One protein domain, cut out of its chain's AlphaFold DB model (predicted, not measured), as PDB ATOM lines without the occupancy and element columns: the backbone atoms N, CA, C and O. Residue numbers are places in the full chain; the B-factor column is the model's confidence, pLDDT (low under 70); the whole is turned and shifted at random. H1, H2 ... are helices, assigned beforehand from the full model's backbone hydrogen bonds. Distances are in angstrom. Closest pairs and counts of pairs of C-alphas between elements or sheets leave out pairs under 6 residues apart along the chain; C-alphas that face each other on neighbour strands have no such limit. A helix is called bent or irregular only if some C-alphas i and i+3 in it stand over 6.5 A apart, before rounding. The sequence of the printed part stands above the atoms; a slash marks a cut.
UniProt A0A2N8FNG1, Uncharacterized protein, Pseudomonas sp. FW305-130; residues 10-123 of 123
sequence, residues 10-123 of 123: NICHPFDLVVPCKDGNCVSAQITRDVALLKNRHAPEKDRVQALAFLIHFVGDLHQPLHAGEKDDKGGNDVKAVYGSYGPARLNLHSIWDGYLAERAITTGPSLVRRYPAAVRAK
ATOM      1  N   ASN A  10     159.288 180.649 180.576       93.62
ATOM      2  CA  ASN A  10     159.168 180.832 182.016       93.62
ATOM      3  C   ASN A  10     160.534 180.761 182.706       93.62
ATOM      4  O   ASN A  10     161.213 179.734 182.686       93.62
ATOM      5  N   ILE A  11     160.917 181.859 183.359       94.56
ATOM      6  CA  ILE A  11     162.245 182.006 183.972       94.56
ATOM      7  C   ILE A  11     162.412 181.225 185.285       94.56
ATOM      8  O   ILE A  11     163.518 181.136 185.814       94.56
ATOM      9  N   CYS A  12     161.321 180.697 185.851       95.25
ATOM     10  CA  CYS A  12     161.313 179.907 187.086       95.25
ATOM     11  C   CYS A  12     161.279 178.390 186.833       95.25
ATOM     12  O   CYS A  12     161.345 177.611 187.786       95.25
ATOM     13  N   HIS A  13     161.208 177.964 185.570       92.56
ATOM     14  CA  HIS A  13     161.229 176.564 185.155       92.56
ATOM     15  C   HIS A  13     162.490 176.244 184.337       92.56
ATOM     16  O   HIS A  13     163.197 177.155 183.899       92.56
ATOM     17  N   PRO A  14     162.828 174.952 184.138       94.94
ATOM     18  CA  PRO A  14     163.867 174.574 183.189       94.94
ATOM     19  C   PRO A  14     163.602 175.194 181.816       94.94
ATOM     20  O   PRO A  14     162.463 175.238 181.359       94.94
ATOM     21  N   PHE A  15     164.668 175.654 181.164       93.12
ATOM     22  CA  PHE A  15     164.577 176.294 179.860       93.12
ATOM     23  C   PHE A  15     163.951 175.356 178.819       93.12
ATOM     24  O   PHE A  15     164.459 174.256 178.587       93.12
ATOM     25  N   ASP A  16     162.886 175.820 178.168       92.69
ATOM     26  CA  ASP A  16     162.196 175.108 177.097       92.69
ATOM     27  C   ASP A  16     161.719 176.087 176.017       92.69
ATOM     28  O   ASP A  16     161.024 177.062 176.298       92.69
ATOM     29  N   LEU A  17     162.081 175.807 174.764       91.19
ATOM     30  CA  LEU A  17     161.647 176.569 173.591       91.19
ATOM     31  C   LEU A  17     160.502 175.893 172.833       91.19
ATOM     32  O   LEU A  17     159.862 176.534 172.001       91.19
ATOM     33  N   VAL A  18     160.240 174.611 173.092       92.50
ATOM     34  CA  VAL A  18     159.255 173.827 172.349       92.50
ATOM     35  C   VAL A  18     157.851 174.186 172.807       92.50
ATOM     36  O   VAL A  18     157.024 174.563 171.977       92.50
ATOM     37  N   VAL A  19     157.572 174.124 174.113       91.88
ATOM     38  CA  VAL A  19     156.226 174.406 174.637       91.88
ATOM     39  C   VAL A  19     155.759 175.834 174.315       91.88
ATOM     40  O   VAL A  19     154.647 175.960 173.787       91.88
ATOM     41  N   PRO A  20     156.574 176.897 174.501       91.88
ATOM     42  CA  PRO A  20     156.172 178.269 174.170       91.88
ATOM     43  C   PRO A  20     155.926 178.532 172.676       91.88
ATOM     44  O   PRO A  20     155.363 179.563 172.322       91.88
ATOM     45  N   CYS A  21     156.338 177.621 171.787       94.31
ATOM     46  CA  CYS A  21     156.169 177.759 170.339       94.31
ATOM     47  C   CYS A  21     155.493 176.551 169.672       94.31
ATOM     48  O   CYS A  21     155.611 176.352 168.462       94.31
ATOM     49  N   LYS A  22     154.761 175.733 170.435       92.12
ATOM     50  CA  LYS A  22     154.199 174.460 169.948       92.12
ATOM     51  C   LYS A  22     153.334 174.588 168.681       92.12
ATOM     52  O   LYS A  22     153.339 173.690 167.847       92.12
ATOM     53  N   ASP A  23     152.640 175.716 168.520       91.06
ATOM     54  CA  ASP A  23     151.712 175.960 167.409       91.06
ATOM     55  C   ASP A  23     152.364 176.762 166.262       91.06
ATOM     56  O   ASP A  23     151.684 177.201 165.336       91.06
ATOM     57  N   GLY A  24     153.673 177.034 166.345       93.25
ATOM     58  CA  GLY A  24     154.406 177.875 165.390       93.25
ATOM     59  C   GLY A  24     154.025 179.362 165.428       93.25
ATOM     60  O   GLY A  24     154.560 180.160 164.662       93.25
ATOM     61  N   ASN A  25     153.124 179.761 166.326       93.00
ATOM     62  CA  ASN A  25     152.707 181.146 166.528       93.00
ATOM     63  C   ASN A  25     153.588 181.824 167.582       93.00
ATOM     64  O   ASN A  25     153.089 182.219 168.627       93.00
ATOM     65  N   CYS A  26     154.887 181.915 167.308       95.31
ATOM     66  CA  CYS A  26     155.860 182.604 168.151       95.31
ATOM     67  C   CYS A  26     156.915 183.316 167.288       95.31
ATOM     68  O   CYS A  26     157.089 182.977 166.110       95.31
ATOM     69  N   VAL A  27     157.660 184.249 167.884       96.69
ATOM     70  CA  VAL A  27     158.625 185.103 167.164       96.69
ATOM     71  C   VAL A  27     159.721 184.319 166.431       96.69
ATOM     72  O   VAL A  27     160.020 184.615 165.274       96.69
ATOM     73  N   SER A  28     160.275 183.257 167.027       95.44
ATOM     74  CA  SER A  28     161.349 182.470 166.394       95.44
ATOM     75  C   SER A  28     160.871 181.682 165.166       95.44
ATOM     76  O   SER A  28     161.583 181.581 164.156       95.44
ATOM     77  N   ALA A  29     159.637 181.175 165.203       96.75
ATOM     78  CA  ALA A  29     159.011 180.515 164.066       96.75
ATOM     79  C   ALA A  29     158.699 181.509 162.937       96.75
ATOM     80  O   ALA A  29     158.938 181.193 161.767       96.75
ATOM     81  N   GLN A  30     158.236 182.722 163.266       97.38
ATOM     82  CA  GLN A  30     157.991 183.753 162.254       97.38
ATOM     83  C   GLN A  30     159.286 184.233 161.589       97.38
ATOM     84  O   GLN A  30     159.342 184.293 160.365       97.38
ATOM     85  N   ILE A  31     160.371 184.425 162.351       98.06
ATOM     86  CA  ILE A  31     161.701 184.718 161.785       98.06
ATOM     87  C   ILE A  31     162.101 183.651 160.755       98.06
ATOM     88  O   ILE A  31     162.518 183.973 159.641       98.06
ATOM     89  N   THR A  32     161.945 182.370 161.099       98.00
ATOM     90  CA  THR A  32     162.280 181.262 160.190       98.00
ATOM     91  C   THR A  32     161.427 181.294 158.917       98.00
ATOM     92  O   THR A  32     161.949 181.112 157.811       98.00
ATOM     93  N   ARG A  33     160.123 181.568 159.057       97.56
ATOM     94  CA  ARG A  33     159.175 181.708 157.943       97.56
ATOM     95  C   ARG A  33     159.555 182.857 157.009       97.56
ATOM     96  O   ARG A  33     159.625 182.653 155.796       97.56
ATOM     97  N   ASP A  34     159.832 184.035 157.555       98.44
ATOM     98  CA  ASP A  34     160.149 185.225 156.767       98.44
ATOM     99  C   ASP A  34     161.491 185.082 156.039       98.44
ATOM    100  O   ASP A  34     161.598 185.405 154.853       98.44
ATOM    101  N   VAL A  35     162.499 184.481 156.683       98.56
ATOM    102  CA  VAL A  35     163.770 184.135 156.024       98.56
ATOM    103  C   VAL A  35     163.545 183.188 154.839       98.56
ATOM    104  O   VAL A  35     164.172 183.357 153.789       98.56
ATOM    105  N   ALA A  36     162.661 182.195 154.971       98.44
ATOM    106  CA  ALA A  36     162.340 181.278 153.878       98.44
ATOM    107  C   ALA A  36     161.636 181.994 152.710       98.44
ATOM    108  O   ALA A  36     162.003 181.779 151.551       98.44
ATOM    109  N   LEU A  37     160.685 182.891 153.002       98.31
ATOM    110  CA  LEU A  37     160.006 183.709 151.991       98.31
ATOM    111  C   LEU A  37     160.987 184.611 151.233       98.31
ATOM    112  O   LEU A  37     160.944 184.676 150.004       98.31
ATOM    113  N   LEU A  38     161.926 185.250 151.933       98.31
ATOM    114  CA  LEU A  38     162.923 186.126 151.310       98.31
ATOM    115  C   LEU A  38     163.894 185.376 150.390       98.31
ATOM    116  O   LEU A  38     164.291 185.916 149.349       98.31
ATOM    117  N   LYS A  39     164.247 184.133 150.749       98.31
ATOM    118  CA  LYS A  39     165.086 183.236 149.936       98.31
ATOM    119  C   LYS A  39     164.366 182.722 148.686       98.31
ATOM    120  O   LYS A  39     165.030 182.421 147.691       98.31
ATOM    121  N   ASN A  40     163.036 182.633 148.700       98.19
ATOM    122  CA  ASN A  40     162.264 182.157 147.560       98.19
ATOM    123  C   ASN A  40     162.135 183.236 146.469       98.19
ATOM    124  O   ASN A  40     161.305 184.139 146.548       98.19
ATOM    125  N   ARG A  41     162.920 183.102 145.395       96.12
ATOM    126  CA  ARG A  41     162.887 184.019 144.240       96.12
ATOM    127  C   ARG A  41     161.591 183.956 143.426       96.12
ATOM    128  O   ARG A  41     161.345 184.872 142.653       96.12
ATOM    129  N   HIS A  42     160.787 182.910 143.602       97.88
ATOM    130  CA  HIS A  42     159.507 182.732 142.912       97.88
ATOM    131  C   HIS A  42     158.312 183.246 143.729       97.88
ATOM    132  O   HIS A  42     157.189 183.223 143.233       97.88
ATOM    133  N   ALA A  43     158.520 183.687 144.976       98.00
ATOM    134  CA  ALA A  43     157.452 184.276 145.776       98.00
ATOM    135  C   ALA A  43     157.039 185.653 145.212       98.00
ATOM    136  O   ALA A  43     157.910 186.394 144.739       98.00
ATOM    137  N   PRO A  44     155.747 186.029 145.287       98.38
ATOM    138  CA  PRO A  44     155.284 187.354 144.883       98.38
ATOM    139  C   PRO A  44     156.064 188.471 145.580       98.38
ATOM    140  O   PRO A  44     156.345 188.392 146.775       98.38
ATOM    141  N   GLU A  45     156.375 189.546 144.853       98.00
ATOM    142  CA  GLU A  45     157.157 190.668 145.388       98.00
ATOM    143  C   GLU A  45     156.543 191.246 146.669       98.00
ATOM    144  O   GLU A  45     157.249 191.431 147.658       98.00
ATOM    145  N   LYS A  46     155.218 191.436 146.683       98.19
ATOM    146  CA  LYS A  46     154.479 191.928 147.854       98.19
ATOM    147  C   LYS A  46     154.720 191.076 149.110       98.19
ATOM    148  O   LYS A  46     154.903 191.627 150.192       98.19
ATOM    149  N   ASP A  47     154.790 189.753 148.959       98.19
ATOM    150  CA  ASP A  47     154.950 188.826 150.080       98.19
ATOM    151  C   ASP A  47     156.392 188.882 150.596       98.19
ATOM    152  O   ASP A  47     156.633 188.816 151.798       98.19
ATOM    153  N   ARG A  48     157.363 189.078 149.694       98.44
ATOM    154  CA  ARG A  48     158.778 189.261 150.049       98.44
ATOM    155  C   ARG A  48     159.019 190.597 150.756       98.44
ATOM    156  O   ARG A  48     159.776 190.634 151.718       98.44
ATOM    157  N   VAL A  49     158.370 191.681 150.324       98.31
ATOM    158  CA  VAL A  49     158.447 192.990 151.003       98.31
ATOM    159  C   VAL A  49     157.848 192.905 152.407       98.31
ATOM    160  O   VAL A  49     158.465 193.367 153.365       98.31
ATOM    161  N   GLN A  50     156.685 192.265 152.543       98.06
ATOM    162  CA  GLN A  50     156.059 192.038 153.842       98.06
ATOM    163  C   GLN A  50     156.953 191.183 154.757       98.06
ATOM    164  O   GLN A  50     157.182 191.569 155.901       98.06
ATOM    165  N   ALA A  51     157.520 190.085 154.244       98.38
ATOM    166  CA  ALA A  51     158.453 189.242 154.993       98.38
ATOM    167  C   ALA A  51     159.703 190.012 155.450       98.38
ATOM    168  O   ALA A  51     160.188 189.796 156.553       98.38
ATOM    169  N   LEU A  52     160.222 190.946 154.641       98.56
ATOM    170  CA  LEU A  52     161.352 191.784 155.052       98.56
ATOM    171  C   LEU A  52     160.989 192.692 156.231       98.56
ATOM    172  O   LEU A  52     161.753 192.781 157.191       98.56
ATOM    173  N   ALA A  53     159.839 193.365 156.156       98.31
ATOM    174  CA  ALA A  53     159.378 194.247 157.222       98.31
ATOM    175  C   ALA A  53     159.166 193.474 158.534       98.31
ATOM    176  O   ALA A  53     159.642 193.909 159.585       98.31
ATOM    177  N   PHE A  54     158.522 192.305 158.461       98.06
ATOM    178  CA  PHE A  54     158.321 191.441 159.620       98.06
ATOM    179  C   PHE A  54     159.625 190.872 160.167       98.06
ATOM    180  O   PHE A  54     159.832 190.930 161.373       98.06
ATOM    181  N   LEU A  55     160.556 190.435 159.316       98.56
ATOM    182  CA  LEU A  55     161.854 189.945 159.773       98.56
ATOM    183  C   LEU A  55     162.620 191.008 160.570       98.56
ATOM    184  O   LEU A  55     163.159 190.705 161.632       98.56
ATOM    185  N   ILE A  56     162.663 192.253 160.079       98.38
ATOM    186  CA  ILE A  56     163.316 193.365 160.790       98.38
ATOM    187  C   ILE A  56     162.653 193.586 162.153       98.38
ATOM    188  O   ILE A  56     163.349 193.725 163.158       98.38
ATOM    189  N   HIS A  57     161.320 193.591 162.190       98.00
ATOM    190  CA  HIS A  57     160.551 193.790 163.412       98.00
ATOM    191  C   HIS A  57     160.770 192.657 164.426       98.00
ATOM    192  O   HIS A  57     161.171 192.916 165.555       98.00
ATOM    193  N   PHE A  58     160.605 191.401 164.008       98.12
ATOM    194  CA  PHE A  58     160.707 190.227 164.873       98.12
ATOM    195  C   PHE A  58     162.118 189.975 165.397       98.12
ATOM    196  O   PHE A  58     162.275 189.503 166.521       98.12
ATOM    197  N   VAL A  59     163.158 190.308 164.625       98.25
ATOM    198  CA  VAL A  59     164.526 190.291 165.157       98.25
ATOM    199  C   VAL A  59     164.668 191.317 166.282       98.25
ATOM    200  O   VAL A  59     165.313 191.005 167.276       98.25
ATOM    201  N   GLY A  60     164.058 192.499 166.164       96.62
ATOM    202  CA  GLY A  60     163.998 193.476 167.254       96.62
ATOM    203  C   GLY A  60     163.268 192.931 168.483       96.62
ATOM    204  O   GLY A  60     163.848 192.901 169.566       96.62
ATOM    205  N   ASP A  61     162.047 192.431 168.288       97.50
ATOM    206  CA  ASP A  61     161.213 191.862 169.352       97.50
ATOM    207  C   ASP A  61     161.932 190.734 170.105       97.50
ATOM    208  O   ASP A  61     162.004 190.763 171.326       97.50
ATOM    209  N   LEU A  62     162.552 189.777 169.404       96.19
ATOM    210  CA  LEU A  62     163.267 188.662 170.039       96.19
ATOM    211  C   LEU A  62     164.433 189.126 170.937       96.19
ATOM    212  O   LEU A  62     164.813 188.415 171.867       96.19
ATOM    213  N   HIS A  63     165.009 190.302 170.670       96.19
ATOM    214  CA  HIS A  63     166.070 190.881 171.499       96.19
ATOM    215  C   HIS A  63     165.539 191.742 172.657       96.19
ATOM    216  O   HIS A  63     166.332 192.133 173.516       96.19
ATOM    217  N   GLN A  64     164.234 192.026 172.717       97.12
ATOM    218  CA  GLN A  64     163.592 192.649 173.873       97.12
ATOM    219  C   GLN A  64     163.404 191.563 174.953       97.12
ATOM    220  O   GLN A  64     162.640 190.622 174.737       97.12
ATOM    221  N   PRO A  65     164.084 191.633 176.116       96.00
ATOM    222  CA  PRO A  65     164.085 190.539 177.093       96.00
ATOM    223  C   PRO A  65     162.697 190.062 177.541       96.00
ATOM    224  O   PRO A  65     162.496 188.873 177.771       96.00
ATOM    225  N   LEU A  66     161.727 190.967 177.638       96.75
ATOM    226  CA  LEU A  66     160.362 190.680 178.071       96.75
ATOM    227  C   LEU A  66     159.445 190.163 176.951       96.75
ATOM    228  O   LEU A  66     158.283 189.881 177.214       96.75
ATOM    229  N   HIS A  67     159.945 190.035 175.719       97.06
ATOM    230  CA  HIS A  67     159.313 189.233 174.663       97.06
ATOM    231  C   HIS A  67     159.826 187.785 174.659       97.06
ATOM    232  O   HIS A  67     159.330 186.964 173.890       97.06
ATOM    233  N   ALA A  68     160.850 187.466 175.458       94.81
ATOM    234  CA  ALA A  68     161.459 186.137 175.523       94.81
ATOM    235  C   ALA A  68     161.368 185.499 176.919       94.81
ATOM    236  O   ALA A  68     161.513 184.286 177.059       94.81
ATOM    237  N   GLY A  69     161.164 186.307 177.959       93.31
ATOM    238  CA  GLY A  69     161.094 185.874 179.346       93.31
ATOM    239  C   GLY A  69     159.780 186.275 179.995       93.31
ATOM    240  O   GLY A  69     159.329 187.412 179.859       93.31
ATOM    241  N   GLU A  70     159.203 185.348 180.751       92.12
ATOM    242  CA  GLU A  70     157.944 185.556 181.461       92.12
ATOM    243  C   GLU A  70     157.999 184.962 182.877       92.12
ATOM    244  O   GLU A  70     158.803 184.066 183.169       92.12
ATOM    245  N   LYS A  71     157.150 185.478 183.771       94.69
ATOM    246  CA  LYS A  71     156.988 184.958 185.137       94.69
ATOM    247  C   LYS A  71     155.517 184.977 185.568       94.69
ATOM    248  O   LYS A  71     155.169 185.592 186.579       94.69
ATOM    249  N   ASP A  72     154.667 184.343 184.768       93.25
ATOM    250  CA  ASP A  72     153.204 184.351 184.879       93.25
ATOM    251  C   ASP A  72     152.618 185.776 184.845       93.25
ATOM    252  O   ASP A  72     151.597 186.078 185.462       93.25
ATOM    253  N   ASP A  73     153.303 186.680 184.141       95.38
ATOM    254  CA  ASP A  73     153.063 188.126 184.167       95.38
ATOM    255  C   ASP A  73     152.935 188.751 182.770       95.38
ATOM    256  O   ASP A  73     152.949 189.981 182.618       95.38
ATOM    257  N   LYS A  74     152.769 187.894 181.751       94.31
ATOM    258  CA  LYS A  74     152.622 188.267 180.337       94.31
ATOM    259  C   LYS A  74     153.803 189.114 179.842       94.31
ATOM    260  O   LYS A  74     153.600 190.217 179.317       94.31
ATOM    261  N   GLY A  75     155.026 188.653 180.102       95.56
ATOM    262  CA  GLY A  75     156.247 189.391 179.774       95.56
ATOM    263  C   GLY A  75     156.318 190.726 180.518       95.56
ATOM    264  O   GLY A  75     156.598 191.767 179.930       95.56
ATOM    265  N   GLY A  76     155.954 190.760 181.799       96.56
ATOM    266  CA  GLY A  76     155.938 191.992 182.593       96.56
ATOM    267  C   GLY A  76     154.813 192.991 182.269       96.56
ATOM    268  O   GLY A  76     154.839 194.115 182.780       96.56
ATOM    269  N   ASN A  77     153.813 192.634 181.453       96.75
ATOM    270  CA  ASN A  77     152.651 193.502 181.211       96.75
ATOM    271  C   ASN A  77     151.754 193.645 182.449       96.75
ATOM    272  O   ASN A  77     151.144 194.702 182.643       96.75
ATOM    273  N   ASP A  78     151.706 192.620 183.303       97.06
ATOM    274  CA  ASP A  78     150.938 192.636 184.552       97.06
ATOM    275  C   ASP A  78     151.730 193.249 185.730       97.06
ATOM    276  O   ASP A  78     151.192 193.454 186.822       97.06
ATOM    277  N   VAL A  79     153.000 193.617 185.516       97.19
ATOM    278  CA  VAL A  79     153.868 194.214 186.539       97.19
ATOM    279  C   VAL A  79     153.775 195.736 186.483       97.19
ATOM    280  O   VAL A  79     154.396 196.383 185.638       97.19
ATOM    281  N   LYS A  80     153.029 196.340 187.414       97.44
ATOM    282  CA  LYS A  80     153.029 197.803 187.593       97.44
ATOM    283  C   LYS A  80     154.418 198.288 187.999       97.44
ATOM    284  O   LYS A  80     155.014 197.758 188.934       97.44
ATOM    285  N   ALA A  81     154.897 199.331 187.333       96.38
ATOM    286  CA  ALA A  81     156.217 199.895 187.573       96.38
ATOM    287  C   ALA A  81     156.204 201.420 187.426       96.38
ATOM    288  O   ALA A  81     155.323 201.996 186.788       96.38
ATOM    289  N   VAL A  82     157.202 202.067 188.022       95.94
ATOM    290  CA  VAL A  82     157.468 203.502 187.881       95.94
ATOM    291  C   VAL A  82     158.851 203.696 187.272       95.94
ATOM    292  O   VAL A  82     159.764 202.917 187.544       95.94
ATOM    293  N   TYR A  83     159.017 204.732 186.454       94.38
ATOM    294  CA  TYR A  83     160.288 205.069 185.822       94.38
ATOM    295  C   TYR A  83     160.776 206.434 186.319       94.38
ATOM    296  O   TYR A  83     160.388 207.492 185.821       94.38
ATOM    297  N   GLY A  84     161.606 206.412 187.365       90.69
ATOM    298  CA  GLY A  84     161.975 207.620 188.103       90.69
ATOM    299  C   GLY A  84     160.754 208.233 188.794       90.69
ATOM    300  O   GLY A  84     160.040 207.545 189.517       90.69
ATOM    301  N   SER A  85     160.501 209.521 188.561       92.69
ATOM    302  CA  SER A  85     159.302 210.216 189.051       92.69
ATOM    303  C   SER A  85     158.077 210.058 188.138       92.69
ATOM    304  O   SER A  85     156.996 210.532 188.484       92.69
ATOM    305  N   TYR A  86     158.217 209.408 186.977       92.94
ATOM    306  CA  TYR A  86     157.116 209.166 186.049       92.94
ATOM    307  C   TYR A  86     156.428 207.833 186.365       92.94
ATOM    308  O   TYR A  86     157.043 206.770 186.289       92.94
ATOM    309  N   GLY A  87     155.141 207.880 186.709       94.50
ATOM    310  CA  GLY A  87     154.377 206.695 187.108       94.50
ATOM    311  C   GLY A  87     152.869 206.845 186.910       94.50
ATOM    312  O   GLY A  87     152.127 206.790 187.890       94.50
ATOM    313  N   PRO A  88     152.376 207.078 185.678       95.81
ATOM    314  CA  PRO A  88     150.941 207.084 185.423       95.81
ATOM    315  C   PRO A  88     150.337 205.699 185.691       95.81
ATOM    316  O   PRO A  88     151.002 204.676 185.556       95.81
ATOM    317  N   ALA A  89     149.039 205.653 185.997       94.62
ATOM    318  CA  ALA A  89     148.351 204.434 186.440       94.62
ATOM    319  C   ALA A  89     148.436 203.231 185.474       94.62
ATOM    320  O   ALA A  89     148.212 202.098 185.898       94.62
ATOM    321  N   ARG A  90     148.719 203.474 184.187       93.81
ATOM    322  CA  ARG A  90     148.835 202.446 183.140       93.81
ATOM    323  C   ARG A  90     150.277 202.022 182.828       93.81
ATOM    324  O   ARG A  90     150.452 201.181 181.957       93.81
ATOM    325  N   LEU A  91     151.288 202.597 183.484       97.06
ATOM    326  CA  LEU A  91     152.684 202.223 183.249       97.06
ATOM    327  C   LEU A  91     152.968 200.829 183.826       97.06
ATOM    328  O   LEU A  91     152.632 200.537 184.978       97.06
ATOM    329  N   ASN A  92     153.602 199.979 183.024       97.88
ATOM    330  CA  ASN A  92     154.025 198.638 183.417       97.88
ATOM    331  C   ASN A  92     155.476 198.375 182.990       97.88
ATOM    332  O   ASN A  92     156.049 199.132 182.203       97.88
ATOM    333  N   LEU A  93     156.069 197.308 183.519       97.38
ATOM    334  CA  LEU A  93     157.454 196.943 183.242       97.38
ATOM    335  C   LEU A  93     157.701 196.750 181.737       97.38
ATOM    336  O   LEU A  93     158.672 197.293 181.220       97.38
ATOM    337  N   HIS A  94     156.798 196.064 181.033       97.56
ATOM    338  CA  HIS A  94     156.913 195.828 179.590       97.56
ATOM    339  C   HIS A  94     157.039 197.126 178.781       97.56
ATOM    340  O   HIS A  94     158.019 197.328 178.073       97.56
ATOM    341  N   SER A  95     156.115 198.071 178.973       97.00
ATOM    342  CA  SER A  95     156.122 199.363 178.273       97.00
ATOM    343  C   SER A  95     157.360 200.214 178.577       97.00
ATOM    344  O   SER A  95     157.809 200.980 177.720       97.00
ATOM    345  N   ILE A  96     157.942 200.086 179.779       97.62
ATOM    346  CA  ILE A  96     159.208 200.749 180.116       97.62
ATOM    347  C   ILE A  96     160.341 200.215 179.237       97.62
ATOM    348  O   ILE A  96     161.124 201.016 178.727       97.62
ATOM    349  N   TRP A  97     160.413 198.899 179.041       97.00
ATOM    350  CA  TRP A  97     161.419 198.269 178.185       97.00
ATOM    351  C   TRP A  97     161.186 198.542 176.698       97.00
ATOM    352  O   TRP A  97     162.140 198.910 176.016       97.00
ATOM    353  N   ASP A  98     159.941 198.453 176.223       96.31
ATOM    354  CA  ASP A  98     159.588 198.688 174.813       96.31
ATOM    355  C   ASP A  98     159.904 200.107 174.343       96.31
ATOM    356  O   ASP A  98     160.280 200.322 173.190       96.31
ATOM    357  N   GLY A  99     159.698 201.093 175.217       94.88
ATOM    358  CA  GLY A  99     159.669 202.494 174.808       94.88
ATOM    359  C   GLY A  99     160.493 203.407 175.692       94.88
ATOM    360  O   GLY A  99     161.474 203.991 175.242       94.88
ATOM    361  N   TYR A 100     160.096 203.577 176.955       94.88
ATOM    362  CA  TYR A 100     160.617 204.669 177.788       94.88
ATOM    363  C   TYR A 100     162.126 204.579 178.052       94.88
ATOM    364  O   TYR A 100     162.809 205.608 178.099       94.88
ATOM    365  N   LEU A 101     162.654 203.368 178.233       93.50
ATOM    366  CA  LEU A 101     164.083 203.146 178.425       93.50
ATOM    367  C   LEU A 101     164.864 203.467 177.146       93.50
ATOM    368  O   LEU A 101     165.834 204.227 177.204       93.50
ATOM    369  N   ALA A 102     164.413 202.944 176.003       91.00
ATOM    370  CA  ALA A 102     165.026 203.183 174.699       91.00
ATOM    371  C   ALA A 102     164.980 204.671 174.312       91.00
ATOM    372  O   ALA A 102     166.008 205.250 173.966       91.00
ATOM    373  N   GLU A 103     163.824 205.319 174.463       91.88
ATOM    374  CA  GLU A 103     163.633 206.744 174.180       91.88
ATOM    375  C   GLU A 103     164.577 207.606 175.022       91.88
ATOM    376  O   GLU A 103     165.254 208.498 174.505       91.88
ATOM    377  N   ARG A 104     164.701 207.314 176.323       90.50
ATOM    378  CA  ARG A 104     165.649 208.027 177.186       90.50
ATOM    379  C   ARG A 104     167.090 207.813 176.722       90.50
ATOM    380  O   ARG A 104     167.857 208.774 176.693       90.50
ATOM    381  N   ALA A 105     167.466 206.586 176.363       88.69
ATOM    382  CA  ALA A 105     168.810 206.284 175.880       88.69
ATOM    383  C   ALA A 105     169.137 207.024 174.570       88.69
ATOM    384  O   ALA A 105     170.246 207.527 174.420       88.69
ATOM    385  N   ILE A 106     168.170 207.154 173.658       89.12
ATOM    386  CA  ILE A 106     168.332 207.866 172.383       89.12
ATOM    387  C   ILE A 106     168.419 209.383 172.597       89.12
ATOM    388  O   ILE A 106     169.266 210.044 172.000       89.12
ATOM    389  N   THR A 107     167.555 209.942 173.446       89.62
ATOM    390  CA  THR A 107     167.427 211.401 173.623       89.62
ATOM    391  C   THR A 107     168.462 212.006 174.565       89.62
ATOM    392  O   THR A 107     168.821 213.171 174.407       89.62
ATOM    393  N   THR A 108     168.944 211.241 175.549       88.75
ATOM    394  CA  THR A 108     169.889 211.729 176.575       88.75
ATOM    395  C   THR A 108     171.263 211.065 176.514       88.75
ATOM    396  O   THR A 108     172.185 211.502 177.203       88.75
ATOM    397  N   GLY A 109     171.410 210.009 175.712       80.62
ATOM    398  CA  GLY A 109     172.673 209.306 175.534       80.62
ATOM    399  C   GLY A 109     173.696 210.089 174.701       80.62
ATOM    400  O   GLY A 109     173.393 211.135 174.121       80.62
ATOM    401  N   PRO A 110     174.941 209.586 174.621       82.31
ATOM    402  CA  PRO A 110     175.928 210.126 173.693       82.31
ATOM    403  C   PRO A 110     175.428 209.997 172.246       82.31
ATOM    404  O   PRO A 110     174.641 209.108 171.930       82.31
ATOM    405  N   SER A 111     175.923 210.856 171.348       80.69
ATOM    406  CA  SER A 111     175.572 210.792 169.922       80.69
ATOM    407  C   SER A 111     175.770 209.376 169.372       80.69
ATOM    408  O   SER A 111     176.902 208.904 169.262       80.69
ATOM    409  N   LEU A 112     174.669 208.735 168.968       75.38
ATOM    410  CA  LEU A 112     174.675 207.419 168.318       75.38
ATOM    411  C   LEU A 112     175.419 207.456 166.976       75.38
ATOM    412  O   LEU A 112     175.990 206.463 166.529       75.38
ATOM    413  N   VAL A 113     175.461 208.630 166.337       81.06
ATOM    414  CA  VAL A 113     176.262 208.857 165.137       81.06
ATOM    415  C   VAL A 113     177.697 209.161 165.550       81.06
ATOM    416  O   VAL A 113     178.027 210.282 165.950       81.06
ATOM    417  N   ARG A 114     178.579 208.175 165.382       78.44
ATOM    418  CA  ARG A 114     180.024 208.405 165.400       78.44
ATOM    419  C   ARG A 114     180.464 208.938 164.039       78.44
ATOM    420  O   ARG A 114     180.513 208.202 163.057       78.44
ATOM    421  N   ARG A 115     180.830 210.221 163.971       82.81
ATOM    422  CA  ARG A 115     181.492 210.776 162.780       82.81
ATOM    423  C   ARG A 115     182.968 210.397 162.801       82.81
ATOM    424  O   ARG A 115     183.713 210.831 163.675       82.81
ATOM    425  N   TYR A 116     183.391 209.592 161.834       84.00
ATOM    426  CA  TYR A 116     184.804 209.281 161.644       84.00
ATOM    427  C   TYR A 116     185.533 210.481 161.014       84.00
ATOM    428  O   TYR A 116     185.046 211.016 160.012       84.00
ATOM    429  N   PRO A 117     186.695 210.904 161.554       87.62
ATOM    430  CA  PRO A 117     187.539 211.909 160.912       87.62
ATOM    431  C   PRO A 117     187.922 211.492 159.488       87.62
ATOM    432  O   PRO A 117     188.070 210.301 159.210       87.62
ATOM    433  N   ALA A 118     188.148 212.464 158.595       86.75
ATOM    434  CA  ALA A 118     188.527 212.196 157.202       86.75
ATOM    435  C   ALA A 118     189.749 211.262 157.091       86.75
ATOM    436  O   ALA A 118     189.749 210.349 156.273       86.75
ATOM    437  N   ALA A 119     190.728 211.415 157.987       86.88
ATOM    438  CA  ALA A 119     191.917 210.562 158.056       86.88
ATOM    439  C   ALA A 119     191.625 209.086 158.397       86.88
ATOM    440  O   ALA A 119     192.402 208.213 158.026       86.88
ATOM    441  N   VAL A 120     190.517 208.796 159.093       84.44
ATOM    442  CA  VAL A 120     190.073 207.423 159.406       84.44
ATOM    443  C   VAL A 120     189.240 206.841 158.263       84.44
ATOM    444  O   VAL A 120     189.300 205.646 158.027       84.44
ATOM    445  N   ARG A 121     188.494 207.679 157.530       78.69
ATOM    446  CA  ARG A 121     187.683 207.264 156.368       78.69
ATOM    447  C   ARG A 121     188.507 206.957 155.113       78.69
ATOM    448  O   ARG A 121     187.973 206.362 154.186       78.69
ATOM    449  N   ALA A 122     189.744 207.446 155.052       71.38
ATOM    450  CA  ALA A 122     190.638 207.308 153.902       71.38
ATOM    451  C   ALA A 122     191.517 206.039 153.943       71.38
ATOM    452  O   ALA A 122     192.358 205.865 153.063       71.38
ATOM    453  N   LYS A 123     191.351 205.192 154.965       55.38
ATOM    454  CA  LYS A 123     191.939 203.850 155.065       55.38
ATOM    455  C   LYS A 123     190.848 202.806 154.879       55.38
ATOM    456  O   LYS A 123     191.195 201.723 154.367       55.38
TER     457      LYS A 123
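AT A GLANCE: This is residues 10 to 123 of the 123 residues of an uncharacterized protein of Pseudomonas sp. FW305-130 (UniProt A0A2N8FNG1). The model is a loose, open V: the longest helix, H2, folds back on H1 as a helical hairpin that makes one limb, and H3 with the tail after it makes the other. A long looped stretch, residues 64 to 92, joins the two limbs at the base, and residues 102 to 123, the end of H3 and the tail with the short H4, stick out free. The printed part has 114 residues with four named helices, in the order H1, H2, H3, H4, and no named strand; the class is all helix, though only 52 of the 114 residues are in named elements, under half. The whole is loose, with a radius of gyration of the C-alphas of 19.2 A and spans of 47 by 47 by 29 A.

HOW THE PARTS SIT: H2, residues 45 to 63, touches H1, residues 27 to 39, with 24 pairs of C-alphas within 8 A. The closest C-alphas of the two are those of Asp 34 and Ala 51, 4.7 A apart. The two run opposite ways at a shallow tilt of 34 degrees, only just short of steep, as a helical hairpin with a tight link of 5 residues. H3, residues 93 to 108, is apart from both H1 and H2. H4, residues 118 to 121, is apart from H1, H2 and H3. In H1 and H2 every O i to N i+4 pair is within hydrogen-bond range; in H3 10 of 12 are, and H4 is too short for such a pair.

IN THESE COORDINATES: H2 is 27.6 A from first to last C-alpha and begins with C-alpha 45 at (157.157, 190.668, 145.388). H1 is 18.5 A long and begins with C-alpha 27 at (158.625, 185.103, 167.164). H3 is 20.4 A long; it has a kink of 33 degrees near residue 100 and is irregular, with C-alphas 98 and 101 standing 7.3 A apart. H4 is 5.1 A long and ends with C-alpha 121 at (187.683, 207.264, 156.368).

THE WHOLE: The C-alphas farthest apart in the domain are those of Asp 72 and Ala 119, at 53.9 A. Residues 41 to 46 stand free too; without the free stretches the body has 86 residues and spans 50 by 31 by 15 A. The link from H2 to H3 is long, with 29 residues, and residues 10 to 26 are another long stretch with no named element; the link from H3 to H4 is short, with 9 residues. The printed part has no cut, and it ends at residue 123, the chain's last. The mean pLDDT of the printed part is 93.5, and residue 123 is the one printed residue under 70.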